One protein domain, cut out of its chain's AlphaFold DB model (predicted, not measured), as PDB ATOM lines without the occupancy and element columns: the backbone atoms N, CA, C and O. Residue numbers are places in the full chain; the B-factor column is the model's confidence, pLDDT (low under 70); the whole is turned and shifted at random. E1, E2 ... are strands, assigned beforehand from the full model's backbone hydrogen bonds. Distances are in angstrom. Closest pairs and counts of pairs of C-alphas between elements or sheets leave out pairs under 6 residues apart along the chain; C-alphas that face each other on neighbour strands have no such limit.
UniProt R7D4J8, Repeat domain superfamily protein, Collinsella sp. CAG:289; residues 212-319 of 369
ATOM      1  N   ILE A 212      38.652  -2.933  42.622       98.94
ATOM      2  CA  ILE A 212      39.008  -3.008  41.201       98.94
ATOM      3  C   ILE A 212      39.474  -1.632  40.731       98.94
ATOM      4  O   ILE A 212      38.720  -0.656  40.767       98.94
ATOM      5  N   THR A 213      40.695  -1.555  40.203       98.94
ATOM      6  CA  THR A 213      41.231  -0.351  39.559       98.94
ATOM      7  C   THR A 213      41.537  -0.607  38.090       98.94
ATOM      8  O   THR A 213      42.461  -1.334  37.744       98.94
ATOM      9  N   ILE A 214      40.818   0.071  37.200       98.88
ATOM     10  CA  ILE A 214      41.117   0.118  35.770       98.88
ATOM     11  C   ILE A 214      41.755   1.477  35.470       98.88
ATOM     12  O   ILE A 214      41.062   2.484  35.376       98.88
ATOM     13  N   ASP A 215      43.075   1.511  35.321       98.75
ATOM     14  CA  ASP A 215      43.880   2.662  34.887       98.75
ATOM     15  C   ASP A 215      44.520   2.380  33.520       98.75
ATOM     16  O   ASP A 215      45.733   2.477  33.325       98.75
ATOM     17  N   ASN A 216      43.687   1.928  32.585       97.75
ATOM     18  CA  ASN A 216      44.094   1.483  31.259       97.75
ATOM     19  C   ASN A 216      43.660   2.499  30.200       97.75
ATOM     20  O   ASN A 216      42.509   2.941  30.192       97.75
ATOM     21  N   SER A 217      44.557   2.829  29.270       98.25
ATOM     22  CA  SER A 217      44.233   3.671  28.113       98.25
ATOM     23  C   SER A 217      43.721   2.873  26.908       98.25
ATOM     24  O   SER A 217      43.283   3.470  25.924       98.25
ATOM     25  N   GLY A 218      43.824   1.539  26.943       98.19
ATOM     26  CA  GLY A 218      43.290   0.639  25.920       98.19
ATOM     27  C   GLY A 218      41.814   0.291  26.140       98.19
ATOM     28  O   GLY A 218      41.019   1.136  26.561       98.19
ATOM     29  N   THR A 219      41.429  -0.951  25.830       98.69
ATOM     30  CA  THR A 219      40.048  -1.439  26.004       98.69
ATOM     31  C   THR A 219      39.979  -2.548  27.048       98.69
ATOM     32  O   THR A 219      40.710  -3.528  26.957       98.69
ATOM     33  N   VAL A 220      39.067  -2.430  28.011       98.94
ATOM     34  CA  VAL A 220      38.708  -3.515  28.933       98.94
ATOM     35  C   VAL A 220      37.283  -3.949  28.628       98.94
ATOM     36  O   VAL A 220      36.353  -3.160  28.756       98.94
ATOM     37  N   THR A 221      37.109  -5.194  28.210       98.94
ATOM     38  CA  THR A 221      35.811  -5.805  27.935       98.94
ATOM     39  C   THR A 221      35.560  -6.888  28.971       98.94
ATOM     40  O   THR A 221      36.367  -7.805  29.081       98.94
ATOM     41  N   ALA A 222      34.447  -6.809  29.687       98.94
ATOM     42  CA  ALA A 222      34.078  -7.760  30.726       98.94
ATOM     43  C   ALA A 222      32.641  -8.245  30.499       98.94
ATOM     44  O   ALA A 222      31.690  -7.460  30.505       98.94
ATOM     45  N   LYS A 223      32.487  -9.534  30.206       98.88
ATOM     46  CA  LYS A 223      31.212 -10.147  29.835       98.88
ATOM     47  C   LYS A 223      30.905 -11.301  30.772       98.88
ATOM     48  O   LYS A 223      31.764 -12.153  30.965       98.88
ATOM     49  N   ALA A 224      29.678 -11.317  31.262       98.69
ATOM     50  CA  ALA A 224      29.123 -12.355  32.112       98.69
ATOM     51  C   ALA A 224      27.832 -12.912  31.509       98.69
ATOM     52  O   ALA A 224      27.101 -12.184  30.816       98.69
ATOM     53  N   THR A 225      27.554 -14.186  31.781       98.56
ATOM     54  CA  THR A 225      26.250 -14.791  31.500       98.56
ATOM     55  C   THR A 225      25.354 -14.652  32.730       98.56
ATOM     56  O   THR A 225      24.373 -13.916  32.665       98.56
ATOM     57  N   GLU A 226      25.719 -15.301  33.833       98.38
ATOM     58  CA  GLU A 226      24.900 -15.452  35.039       98.38
ATOM     59  C   GLU A 226      25.040 -14.255  35.989       98.38
ATOM     60  O   GLU A 226      24.033 -13.708  36.433       98.38
ATOM     61  N   ASP A 227      26.268 -13.792  36.246       98.56
ATOM     62  CA  ASP A 227      26.534 -12.753  37.248       98.56
ATOM     63  C   ASP A 227      26.999 -11.443  36.599       98.56
ATOM     64  O   ASP A 227      26.453 -11.015  35.575       98.56
ATOM     65  N   GLN A 228      27.945 -10.717  37.198       98.69
ATOM     66  CA  GLN A 228      28.244  -9.353  36.800       98.69
ATOM     67  C   GLN A 228      29.355  -9.260  35.761       98.69
ATOM     68  O   GLN A 228      30.356  -9.970  35.775       98.69
ATOM     69  N   GLY A 229      29.222  -8.294  34.848       98.81
ATOM     70  CA  GLY A 229      30.322  -7.974  33.936       98.81
ATOM     71  C   GLY A 229      31.573  -7.576  34.726       98.81
ATOM     72  O   GLY A 229      32.651  -8.107  34.479       98.81
ATOM     73  N   ILE A 230      31.412  -6.669  35.694       98.94
ATOM     74  CA  ILE A 230      32.441  -6.281  36.667       98.94
ATOM     75  C   ILE A 230      31.840  -6.318  38.077       98.94
ATOM     76  O   ILE A 230      30.864  -5.605  38.330       98.94
ATOM     77  N   ASP A 231      32.460  -7.075  38.981       98.94
ATOM     78  CA  ASP A 231      32.086  -7.224  40.392       98.94
ATOM     79  C   ASP A 231      33.238  -6.806  41.320       98.94
ATOM     80  O   ASP A 231      34.184  -7.562  41.541       98.94
ATOM     81  N   ALA A 232      33.158  -5.594  41.875       98.88
ATOM     82  CA  ALA A 232      34.068  -5.136  42.927       98.88
ATOM     83  C   ALA A 232      33.388  -5.245  44.298       98.88
ATOM     84  O   ALA A 232      32.445  -4.504  44.593       98.88
ATOM     85  N   LYS A 233      33.861  -6.126  45.183       98.75
ATOM     86  CA  LYS A 233      33.288  -6.233  46.540       98.75
ATOM     87  C   LYS A 233      33.528  -4.989  47.385       98.75
ATOM     88  O   LYS A 233      32.657  -4.644  48.190       98.75
ATOM     89  N   GLU A 234      34.609  -4.262  47.123       98.81
ATOM     90  CA  GLU A 234      34.831  -2.918  47.644       98.81
ATOM     91  C   GLU A 234      34.542  -1.853  46.573       98.81
ATOM     92  O   GLU A 234      33.392  -1.697  46.153       98.81
ATOM     93  N   ASN A 235      35.525  -1.063  46.152       98.94
ATOM     94  CA  ASN A 235      35.335   0.054  45.234       98.94
ATOM     95  C   ASN A 235      35.755  -0.311  43.811       98.94
ATOM     96  O   ASN A 235      36.673  -1.089  43.575       98.94
ATOM     97  N   LEU A 236      35.109   0.334  42.843       98.94
ATOM     98  CA  LEU A 236      35.518   0.306  41.447       98.94
ATOM     99  C   LEU A 236      36.005   1.690  41.033       98.94
ATOM    100  O   LEU A 236      35.232   2.649  41.011       98.94
ATOM    101  N   THR A 237      37.265   1.778  40.625       98.94
ATOM    102  CA  THR A 237      37.851   2.985  40.041       98.94
ATOM    103  C   THR A 237      38.177   2.747  38.574       98.94
ATOM    104  O   THR A 237      38.961   1.867  38.237       98.94
ATOM    105  N   ILE A 238      37.627   3.570  37.687       98.94
ATOM    106  CA  ILE A 238      37.921   3.583  36.255       98.94
ATOM    107  C   ILE A 238      38.530   4.938  35.894       98.94
ATOM    108  O   ILE A 238      37.891   5.985  36.002       98.94
ATOM    109  N   LYS A 239      39.772   4.916  35.433       98.25
ATOM    110  CA  LYS A 239      40.574   6.052  34.971       98.25
ATOM    111  C   LYS A 239      41.458   5.603  33.794       98.25
ATOM    112  O   LYS A 239      41.163   4.597  33.155       98.25
ATOM    113  N   GLY A 240      42.468   6.387  33.429       96.19
ATOM    114  CA  GLY A 240      43.403   6.056  32.343       96.19
ATOM    115  C   GLY A 240      42.959   6.471  30.935       96.19
ATOM    116  O   GLY A 240      43.768   6.446  30.011       96.19
ATOM    117  N   GLY A 241      41.707   6.910  30.753       98.00
ATOM    118  CA  GLY A 241      41.211   7.455  29.482       98.00
ATOM    119  C   GLY A 241      40.813   6.410  28.435       98.00
ATOM    120  O   GLY A 241      40.432   6.781  27.323       98.00
ATOM    121  N   GLY A 242      40.890   5.122  28.775       98.56
ATOM    122  CA  GLY A 242      40.497   4.017  27.908       98.56
ATOM    123  C   GLY A 242      38.990   3.780  27.838       98.56
ATOM    124  O   GLY A 242      38.171   4.520  28.394       98.56
ATOM    125  N   THR A 243      38.621   2.713  27.130       98.81
ATOM    126  CA  THR A 243      37.234   2.244  27.024       98.81
ATOM    127  C   THR A 243      37.015   1.053  27.950       98.81
ATOM    128  O   THR A 243      37.799   0.110  27.930       98.81
ATOM    129  N   VAL A 244      35.930   1.069  28.723       98.94
ATOM    130  CA  VAL A 244      35.487  -0.079  29.524       98.94
ATOM    131  C   VAL A 244      34.097  -0.493  29.060       98.94
ATOM    132  O   VAL A 244      33.164   0.307  29.113       98.94
ATOM    133  N   GLU A 245      33.951  -1.727  28.593       98.94
ATOM    134  CA  GLU A 245      32.680  -2.309  28.169       98.94
ATOM    135  C   GLU A 245      32.329  -3.485  29.074       98.94
ATOM    136  O   GLU A 245      32.901  -4.565  28.953       98.94
ATOM    137  N   ALA A 246      31.371  -3.277  29.970       98.94
ATOM    138  CA  ALA A 246      30.853  -4.310  30.849       98.94
ATOM    139  C   ALA A 246      29.452  -4.736  30.398       98.94
ATOM    140  O   ALA A 246      28.609  -3.893  30.054       98.94
ATOM    141  N   SER A 247      29.175  -6.036  30.408       98.75
ATOM    142  CA  SER A 247      27.830  -6.540  30.151       98.75
ATOM    143  C   SER A 247      27.512  -7.817  30.901       98.75
ATOM    144  O   SER A 247      28.377  -8.678  31.018       98.75
ATOM    145  N   SER A 248      26.249  -7.960  31.286       98.56
ATOM    146  CA  SER A 248      25.697  -9.184  31.859       98.56
ATOM    147  C   SER A 248      24.405  -9.576  31.140       98.56
ATOM    148  O   SER A 248      23.665  -8.712  30.641       98.56
ATOM    149  N   VAL A 249      24.164 -10.884  31.026       98.25
ATOM    150  CA  VAL A 249      22.899 -11.411  30.516       98.25
ATOM    151  C   VAL A 249      21.851 -11.430  31.625       98.25
ATOM    152  O   VAL A 249      20.788 -10.861  31.402       98.25
ATOM    153  N   GLU A 250      22.144 -11.997  32.790       97.38
ATOM    154  CA  GLU A 250      21.130 -12.258  33.825       97.38
ATOM    155  C   GLU A 250      21.170 -11.273  35.011       97.38
ATOM    156  O   GLU A 250      20.165 -11.101  35.701       97.38
ATOM    157  N   ASP A 251      22.267 -10.539  35.208       97.25
ATOM    158  CA  ASP A 251      22.457  -9.666  36.374       97.25
ATOM    159  C   ASP A 251      23.035  -8.283  36.002       97.25
ATOM    160  O   ASP A 251      22.875  -7.775  34.885       97.25
ATOM    161  N   VAL A 252      23.649  -7.590  36.961       97.81
ATOM    162  CA  VAL A 252      24.162  -6.234  36.830       97.81
ATOM    163  C   VAL A 252      25.395  -6.189  35.930       97.81
ATOM    164  O   VAL A 252      26.328  -6.961  36.087       97.81
ATOM    165  N   ALA A 253      25.480  -5.221  35.017       98.62
ATOM    166  CA  ALA A 253      26.692  -5.104  34.199       98.62
ATOM    167  C   ALA A 253      27.911  -4.623  35.008       98.62
ATOM    168  O   ALA A 253      28.999  -5.163  34.833       98.62
ATOM    169  N   ILE A 254      27.741  -3.623  35.878       98.88
ATOM    170  CA  ILE A 254      28.779  -3.138  36.801       98.88
ATOM    171  C   ILE A 254      28.221  -3.033  38.218       98.88
ATOM    172  O   ILE A 254      27.323  -2.220  38.474       98.88
ATOM    173  N   TRP A 255      28.798  -3.781  39.150       98.88
ATOM    174  CA  TRP A 255      28.439  -3.736  40.560       98.88
ATOM    175  C   TRP A 255      29.638  -3.364  41.436       98.88
ATOM    176  O   TRP A 255      30.764  -3.792  41.189       98.88
ATOM    177  N   ALA A 256      29.383  -2.555  42.468       98.88
ATOM    178  CA  ALA A 256      30.342  -2.316  43.539       98.88
ATOM    179  C   ALA A 256      29.671  -2.298  44.918       98.88
ATOM    180  O   ALA A 256      28.655  -1.613  45.122       98.88
ATOM    181  N   GLY A 257      30.268  -2.992  45.888       98.75
ATOM    182  CA  GLY A 257      29.871  -2.930  47.301       98.75
ATOM    183  C   GLY A 257      30.196  -1.578  47.958       98.75
ATOM    184  O   GLY A 257      29.582  -1.180  48.951       98.75
ATOM    185  N   GLY A 258      31.120  -0.833  47.363       98.75
ATOM    186  CA  GLY A 258      31.535   0.513  47.719       98.75
ATOM    187  C   GLY A 258      31.198   1.526  46.628       98.75
ATOM    188  O   GLY A 258      30.100   1.536  46.060       98.75
ATOM    189  N   ASN A 259      32.121   2.455  46.395       98.88
ATOM    190  CA  ASN A 259      31.944   3.517  45.413       98.88
ATOM    191  C   ASN A 259      32.282   3.035  44.000       98.88
ATOM    192  O   ASN A 259      33.147   2.186  43.811       98.88
ATOM    193  N   ILE A 260      31.635   3.645  43.009       98.94
ATOM    194  CA  ILE A 260      32.048   3.575  41.608       98.94
ATOM    195  C   ILE A 260      32.536   4.962  41.207       98.94
ATOM    196  O   ILE A 260      31.773   5.930  41.253       98.94
ATOM    197  N   GLU A 261      33.791   5.063  40.795       98.94
ATOM    198  CA  GLU A 261      34.422   6.308  40.372       98.94
ATOM    199  C   GLU A 261      34.910   6.185  38.931       98.94
ATOM    200  O   GLU A 261      35.722   5.328  38.610       98.94
ATOM    201  N   ILE A 262      34.420   7.049  38.044       98.94
ATOM    202  CA  ILE A 262      34.785   7.074  36.627       98.94
ATOM    203  C   ILE A 262      35.388   8.440  36.318       98.94
ATOM    204  O   ILE A 262      34.734   9.470  36.491       98.94
ATOM    205  N   SER A 263      36.635   8.473  35.858       98.81
ATOM    206  CA  SER A 263      37.356   9.720  35.621       98.81
ATOM    207  C   SER A 263      38.386   9.638  34.492       98.81
ATOM    208  O   SER A 263      38.422   8.674  33.736       98.81
ATOM    209  N   GLY A 264      39.206  10.681  34.329       97.56
ATOM    210  CA  GLY A 264      40.395  10.634  33.471       97.56
ATOM    211  C   GLY A 264      40.123  10.528  31.969       97.56
ATOM    212  O   GLY A 264      40.980  10.044  31.241       97.56
ATOM    213  N   GLY A 265      38.953  10.959  31.491       98.31
ATOM    214  CA  GLY A 265      38.559  10.824  30.086       98.31
ATOM    215  C   GLY A 265      38.006   9.449  29.718       98.31
ATOM    216  O   GLY A 265      37.705   9.229  28.546       98.31
ATOM    217  N   SER A 266      37.856   8.532  30.681       98.75
ATOM    218  CA  SER A 266      37.418   7.165  30.405       98.75
ATOM    219  C   SER A 266      36.008   7.107  29.808       98.75
ATOM    220  O   SER A 266      35.128   7.924  30.111       98.75
ATOM    221  N   GLN A 267      35.796   6.122  28.938       98.81
ATOM    222  CA  GLN A 267      34.533   5.885  28.242       98.81
ATOM    223  C   GLN A 267      33.951   4.548  28.690       98.81
ATOM    224  O   GLN A 267      34.433   3.491  28.292       98.81
ATOM    225  N   VAL A 268      32.914   4.588  29.524       98.94
ATOM    226  CA  VAL A 268      32.322   3.386  30.117       98.94
ATOM    227  C   VAL A 268      30.990   3.065  29.455       98.94
ATOM    228  O   VAL A 268      30.117   3.927  29.339       98.94
ATOM    229  N   LYS A 269      30.812   1.812  29.042       98.81
ATOM    230  CA  LYS A 269      29.542   1.250  28.582       98.81
ATOM    231  C   LYS A 269      29.164   0.096  29.497       98.81
ATOM    232  O   LYS A 269      29.933  -0.847  29.636       98.81
ATOM    233  N   ALA A 270      27.976   0.162  30.076       98.75
ATOM    234  CA  ALA A 270      27.431  -0.874  30.938       98.75
ATOM    235  C   ALA A 270      26.100  -1.347  30.353       98.75
ATOM    236  O   ALA A 270      25.216  -0.519  30.121       98.75
ATOM    237  N   ASN A 271      25.969  -2.644  30.068       98.38
ATOM    238  CA  ASN A 271      24.782  -3.211  29.426       98.38
ATOM    239  C   ASN A 271      24.286  -4.456  30.168       98.38
ATOM    240  O   ASN A 271      24.916  -5.506  30.076       98.38
ATOM    241  N   SER A 272      23.158  -4.358  30.863       97.06
ATOM    242  CA  SER A 272      22.488  -5.510  31.477       97.06
ATOM    243  C   SER A 272      21.211  -5.846  30.716       97.06
ATOM    244  O   SER A 272      20.406  -4.955  30.422       97.06
ATOM    245  N   LYS A 273      21.018  -7.129  30.387       93.94
ATOM    246  CA  LYS A 273      19.807  -7.589  29.692       93.94
ATOM    247  C   LYS A 273      18.641  -7.900  30.628       93.94
ATOM    248  O   LYS A 273      17.529  -8.035  30.120       93.94
ATOM    249  N   GLU A 274      18.861  -7.940  31.940       90.56
ATOM    250  CA  GLU A 274      17.814  -8.297  32.905       90.56
ATOM    251  C   GLU A 274      17.705  -7.347  34.107       90.56
ATOM    252  O   GLU A 274      16.582  -7.027  34.501       90.56
ATOM    253  N   ASP A 275      18.808  -6.798  34.629       92.50
ATOM    254  CA  ASP A 275      18.809  -5.999  35.865       92.50
ATOM    255  C   ASP A 275      19.398  -4.578  35.691       92.50
ATOM    256  O   ASP A 275      19.009  -3.842  34.771       92.50
ATOM    257  N   TYR A 276      20.278  -4.137  36.605       96.31
ATOM    258  CA  TYR A 276      20.886  -2.806  36.588       96.31
ATOM    259  C   TYR A 276      22.011  -2.736  35.554       96.31
ATOM    260  O   TYR A 276      22.860  -3.618  35.480       96.31
ATOM    261  N   ALA A 277      22.136  -1.628  34.828       97.94
ATOM    262  CA  ALA A 277      23.396  -1.380  34.128       97.94
ATOM    263  C   ALA A 277      24.528  -1.123  35.140       97.94
ATOM    264  O   ALA A 277      25.618  -1.667  35.012       97.94
ATOM    265  N   VAL A 278      24.269  -0.289  36.153       98.75
ATOM    266  CA  VAL A 278      25.256   0.082  37.179       98.75
ATOM    267  C   VAL A 278      24.611   0.098  38.561       98.75
ATOM    268  O   VAL A 278      23.582   0.752  38.752       98.75
ATOM    269  N   LYS A 279      25.238  -0.557  39.542       98.69
ATOM    270  CA  LYS A 279      24.783  -0.592  40.938       98.69
ATOM    271  C   LYS A 279      25.946  -0.374  41.908       98.69
ATOM    272  O   LYS A 279      26.770  -1.254  42.102       98.69
ATOM    273  N   ALA A 280      25.962   0.786  42.559       98.62
ATOM    274  CA  ALA A 280      26.881   1.115  43.646       98.62
ATOM    275  C   ALA A 280      26.144   1.090  44.993       98.62
ATOM    276  O   ALA A 280      25.159   1.810  45.196       98.62
ATOM    277  N   ILE A 281      26.625   0.301  45.949       98.50
ATOM    278  CA  ILE A 281      26.142   0.364  47.339       98.50
ATOM    279  C   ILE A 281      26.755   1.568  48.084       98.50
ATOM    280  O   ILE A 281      26.217   2.046  49.085       98.50
ATOM    281  N   GLY A 282      27.848   2.126  47.572       98.31
ATOM    282  CA  GLY A 282      28.360   3.449  47.910       98.31
ATOM    283  C   GLY A 282      27.752   4.549  47.037       98.31
ATOM    284  O   GLY A 282      26.538   4.609  46.828       98.31
ATOM    285  N   GLY A 283      28.595   5.477  46.589       98.19
ATOM    286  CA  GLY A 283      28.238   6.535  45.643       98.19
ATOM    287  C   GLY A 283      28.705   6.229  44.221       98.19
ATOM    288  O   GLY A 283      29.614   5.430  44.019       98.19
ATOM    289  N   LEU A 284      28.102   6.900  43.242       98.81
ATOM    290  CA  LEU A 284      28.613   6.954  41.872       98.81
ATOM    291  C   LEU A 284      29.177   8.348  41.606       98.81
ATOM    292  O   LEU A 284      28.447   9.334  41.701       98.81
ATOM    293  N   THR A 285      30.437   8.425  41.201       98.88
ATOM    294  CA  THR A 285      31.080   9.665  40.768       98.88
ATOM    295  C   THR A 285      31.544   9.518  39.327       98.88
ATOM    296  O   THR A 285      32.296   8.605  39.011       98.88
ATOM    297  N   VAL A 286      31.135  10.432  38.446       98.81
ATOM    298  CA  VAL A 286      31.642  10.517  37.069       98.81
ATOM    299  C   VAL A 286      32.209  11.914  36.857       98.81
ATOM    300  O   VAL A 286      31.469  12.893  36.947       98.81
ATOM    301  N   THR A 287      33.515  12.013  36.607       98.75
ATOM    302  CA  THR A 287      34.235  13.293  36.515       98.75
ATOM    303  C   THR A 287      35.111  13.367  35.268       98.75
ATOM    304  O   THR A 287      36.055  12.597  35.147       98.75
ATOM    305  N   ASN A 288      34.868  14.313  34.355       98.38
ATOM    306  CA  ASN A 288      35.616  14.424  33.086       98.38
ATOM    307  C   ASN A 288      35.647  13.103  32.291       98.38
ATOM    308  O   ASN A 288      36.688  12.702  31.777       98.38
ATOM    309  N   ALA A 289      34.524  12.391  32.243       98.75
ATOM    310  CA  ALA A 289      34.417  11.059  31.651       98.75
ATOM    311  C   ALA A 289      33.020  10.835  31.053       98.75
ATOM    312  O   ALA A 289      32.134  11.690  31.178       98.75
ATOM    313  N   SER A 290      32.807   9.687  30.403       98.69
ATOM    314  CA  SER A 290      31.482   9.299  29.916       98.69
ATOM    315  C   SER A 290      31.019   7.941  30.432       98.69
ATOM    316  O   SER A 290      31.814   7.020  30.592       98.69
ATOM    317  N   LEU A 291      29.712   7.839  30.683       98.81
ATOM    318  CA  LEU A 291      29.028   6.615  31.091       98.81
ATOM    319  C   LEU A 291      27.771   6.427  30.235       98.81
ATOM    320  O   LEU A 291      26.856   7.247  30.273       98.81
ATOM    321  N   ASN A 292      27.704   5.331  29.489       98.56
ATOM    322  CA  ASN A 292      26.504   4.874  28.805       98.56
ATOM    323  C   ASN A 292      25.973   3.617  29.502       98.56
ATOM    324  O   ASN A 292      26.536   2.536  29.355       98.56
ATOM    325  N   ALA A 293      24.910   3.785  30.278       98.31
ATOM    326  CA  ALA A 293      24.301   2.764  31.113       98.31
ATOM    327  C   ALA A 293      22.961   2.319  30.509       98.31
ATOM    328  O   ALA A 293      21.999   3.090  30.480       98.31
ATOM    329  N   ASN A 294      22.885   1.078  30.040       97.25
ATOM    330  CA  ASN A 294      21.667   0.450  29.545       97.25
ATOM    331  C   ASN A 294      21.332  -0.770  30.406       97.25
ATOM    332  O   ASN A 294      22.088  -1.734  30.422       97.25
ATOM    333  N   GLY A 295      20.229  -0.725  31.143       93.75
ATOM    334  CA  GLY A 295      19.778  -1.871  31.925       93.75
ATOM    335  C   GLY A 295      18.297  -2.099  31.706       93.75
ATOM    336  O   GLY A 295      17.497  -1.163  31.794       93.75
ATOM    337  N   VAL A 296      17.934  -3.332  31.365       91.62
ATOM    338  CA  VAL A 296      16.540  -3.707  31.102       91.62
ATOM    339  C   VAL A 296      15.703  -3.685  32.383       91.62
ATOM    340  O   VAL A 296      14.531  -3.327  32.326       91.62
ATOM    341  N   GLY A 297      16.273  -3.991  33.546       87.88
ATOM    342  CA  GLY A 297      15.593  -3.762  34.819       87.88
ATOM    343  C   GLY A 297      15.661  -2.288  35.201       87.88
ATOM    344  O   GLY A 297      14.645  -1.594  35.314       87.88
ATOM    345  N   TYR A 298      16.887  -1.790  35.361       91.19
ATOM    346  CA  TYR A 298      17.163  -0.450  35.863       91.19
ATOM    347  C   TYR A 298      18.412   0.150  35.217       91.19
ATOM    348  O   TYR A 298      19.366  -0.533  34.878       91.19
ATOM    349  N   GLY A 299      18.452   1.474  35.093       93.81
ATOM    350  CA  GLY A 299      19.615   2.149  34.524       93.81
ATOM    351  C   GLY A 299      20.797   2.189  35.495       93.81
ATOM    352  O   GLY A 299      21.778   1.471  35.341       93.81
ATOM    353  N   VAL A 300      20.704   3.056  36.504       97.88
ATOM    354  CA  VAL A 300      21.775   3.309  37.476       97.88
ATOM    355  C   VAL A 300      21.187   3.389  38.879       97.88
ATOM    356  O   VAL A 300      20.195   4.089  39.095       97.88
ATOM    357  N   TYR A 301      21.832   2.730  39.837       97.62
ATOM    358  CA  TYR A 301      21.559   2.854  41.264       97.62
ATOM    359  C   TYR A 301      22.841   3.201  42.026       97.62
ATOM    360  O   TYR A 301      23.865   2.548  41.848       97.62
ATOM    361  N   ALA A 302      22.771   4.207  42.899       98.00
ATOM    362  CA  ALA A 302      23.826   4.529  43.856       98.00
ATOM    363  C   ALA A 302      23.202   4.930  45.196       98.00
ATOM    364  O   ALA A 302      22.397   5.863  45.251       98.00
ATOM    365  N   TYR A 303      23.558   4.236  46.274       97.38
ATOM    366  CA  TYR A 303      22.908   4.422  47.575       97.38
ATOM    367  C   TYR A 303      23.300   5.735  48.271       97.38
ATOM    368  O   TYR A 303      22.440   6.439  48.798       97.38
ATOM    369  N   LYS A 304      24.591   6.096  48.263       97.19
ATOM    370  CA  LYS A 304      25.113   7.311  48.922       97.19
ATOM    371  C   LYS A 304      25.025   8.569  48.051       97.19
ATOM    372  O   LYS A 304      25.395   9.649  48.508       97.19
ATOM    373  N   GLY A 305      24.509   8.446  46.829       97.06
ATOM    374  CA  GLY A 305      24.295   9.554  45.902       97.06
ATOM    375  C   GLY A 305      25.093   9.439  44.608       97.06
ATOM    376  O   GLY A 305      25.910   8.536  44.426       97.06
ATOM    377  N   ILE A 306      24.816  10.370  43.697       98.62
ATOM    378  CA  ILE A 306      25.425  10.443  42.368       98.62
ATOM    379  C   ILE A 306      26.033  11.836  42.191       98.62
ATOM    380  O   ILE A 306      25.332  12.836  42.364       98.62
ATOM    381  N   THR A 307      27.309  11.895  41.813       98.62
ATOM    382  CA  THR A 307      28.045  13.125  41.495       98.62
ATOM    383  C   THR A 307      28.493  13.088  40.042       98.62
ATOM    384  O   THR A 307      29.220  12.184  39.642       98.62
ATOM    385  N   LEU A 308      28.072  14.074  39.251       98.56
ATOM    386  CA  LEU A 308      28.452  14.214  37.846       98.56
ATOM    387  C   LEU A 308      29.126  15.574  37.658       98.56
ATOM    388  O   LEU A 308      28.470  16.603  37.818       98.56
ATOM    389  N   ASP A 309      30.409  15.579  37.313       98.12
ATOM    390  CA  ASP A 309      31.182  16.799  37.080       98.12
ATOM    391  C   ASP A 309      31.880  16.734  35.721       98.12
ATOM    392  O   ASP A 309      32.655  15.824  35.450       98.12
ATOM    393  N   HIS A 310      31.582  17.668  34.817       97.94
ATOM    394  CA  HIS A 310      32.119  17.635  33.448       97.94
ATOM    395  C   HIS A 310      31.945  16.262  32.748       97.94
ATOM    396  O   HIS A 310      32.802  15.823  31.981       97.94
ATOM    397  N   ALA A 311      30.842  15.563  33.032       98.06
ATOM    398  CA  ALA A 311      30.584  14.200  32.575       98.06
ATOM    399  C   ALA A 311      29.514  14.130  31.478       98.06
ATOM    400  O   ALA A 311      28.550  14.896  31.481       98.06
ATOM    401  N   THR A 312      29.646  13.154  30.574       98.25
ATOM    402  CA  THR A 312      28.593  12.791  29.609       98.25
ATOM    403  C   THR A 312      27.950  11.477  30.032       98.25
ATOM    404  O   THR A 312      28.564  10.422  29.898       98.25
ATOM    405  N   VAL A 313      26.717  11.524  30.542       98.25
ATOM    406  CA  VAL A 313      26.018  10.328  31.030       98.25
ATOM    407  C   VAL A 313      24.722  10.097  30.263       98.25
ATOM    408  O   VAL A 313      23.860  10.972  30.210       98.25
ATOM    409  N   THR A 314      24.578   8.890  29.720       97.62
ATOM    410  CA  THR A 314      23.348   8.390  29.101       97.62
ATOM    411  C   THR A 314      22.842   7.218  29.927       97.62
ATOM    412  O   THR A 314      23.591   6.279  30.179       97.62
ATOM    413  N   VAL A 315      21.573   7.260  30.334       96.44
ATOM    414  CA  VAL A 315      20.929   6.177  31.083       96.44
ATOM    415  C   VAL A 315      19.674   5.736  30.344       96.44
ATOM    416  O   VAL A 315      18.808   6.558  30.052       96.44
ATOM    417  N   SER A 316      19.578   4.444  30.045       91.00
ATOM    418  CA  SER A 316      18.432   3.820  29.388       91.00
ATOM    419  C   SER A 316      17.905   2.670  30.242       91.00
ATOM    420  O   SER A 316      18.660   1.770  30.596       91.00
ATOM    421  N   ALA A 317      16.610   2.706  30.541       82.50
ATOM    422  CA  ALA A 317      15.854   1.606  31.125       82.50
ATOM    423  C   ALA A 317      14.453   1.593  30.496       82.50
ATOM    424  O   ALA A 317      13.939   2.669  30.157       82.50
ATOM    425  N   PRO A 318      13.827   0.426  30.278       76.94
ATOM    426  CA  PRO A 318      12.500   0.371  29.696       76.94
ATOM    427  C   PRO A 318      11.492   1.036  30.630       76.94
ATOM    428  O   PRO A 318      11.495   0.853  31.846       76.94
ATOM    429  N   SER A 319      10.568   1.795  30.045       54.84
ATOM    430  CA  SER A 319       9.371   2.203  30.762       54.84
ATOM    431  C   SER A 319       8.549   0.948  31.046       54.84
ATOM    432  O   SER A 319       7.987   0.370  30.112       54.84
TER     433      SER A 319
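Overview. This is residues 212 to 319 of the 369 residues of the protein "Repeat domain superfamily protein" of Collinsella sp. CAG:289 (UniProt R7D4J8). The chain is wound in stacked three-sided turns, a short solenoid whose three walls are parallel sheets. Each of the turns E1 E2 E3, E4 E5 E6, E7 E8 E9 and E10 E11 E12 gives one strand to each wall, and E13 and E14 make a last, incomplete turn with no named strand in the third wall. The printed part has 108 residues with no named helix and 14 strands, E1 to E14 in order along the chain; the class is all strand. The sheets run E1 E4 E7 E10 E13, E2 E5 E8 E11 E14 and E3 E6 E9 E12, each all parallel. The whole is compact, with a radius of gyration of the C-alphas of 12.0 A, and rounded, spanning 30 by 26 by 24 A.

Along the chain. E1, residues 212 to 216, begins at C-alpha 212 (39.008, -3.008, 41.201). E2 is residues 219 to 224, 16.6 A long, and E3 is 230 to 232. E4 is 236 to 239, E5 is 243 to 248, 16.9 A long, and E6 is 254 to 256. E7 is 260 to 262, E8 is 267 to 272, 16.9 A long, and E9 is 276 to 280. E10 is 284 to 287, E11 is 290 to 295, 16.3 A long, and E12 is 298 to 302. E13 is 306 to 309, and E14, residues 312 to 316 and 13.6 A long, ends at C-alpha 316 (18.432, 3.820, 29.388).

Arrangement. E1 and E13 are the edge strands of the first sheet. E1 and E4 are parallel at 10 degrees, with N 214 and O 237 2.8 A apart. E10 and E13 are parallel at 1 degree, with N 307 and O 284 2.8 A apart. In the second sheet, E2 and E5 are parallel at 4 degrees, with N 222 and O 245 2.8 A apart. E8 and E11 are parallel at 4 degrees, with N 292 and O 268 2.8 A apart. In the third sheet, E6 and E9 are parallel at 17 degrees, with N 256 and O 279 2.9 A apart. These N and O pairs are within hydrogen-bond range. Between sheets, the closest C-alphas of E9 and E11 are those of Ala 277 and Gly 295, 4.3 A. E1 and E2 meet only through their link. E1 and E14 are apart.

Size, cuts and confidence. The C-alphas farthest apart are those of Ser 217 and Ser 319, 35.0 A. The printed part has no cut, and the links between named strands are tight. From edge to edge, the strands' lines turn by 19 degrees in each sheet. The mean pLDDT of the printed part is 97.1; residue 319 alone is under 70.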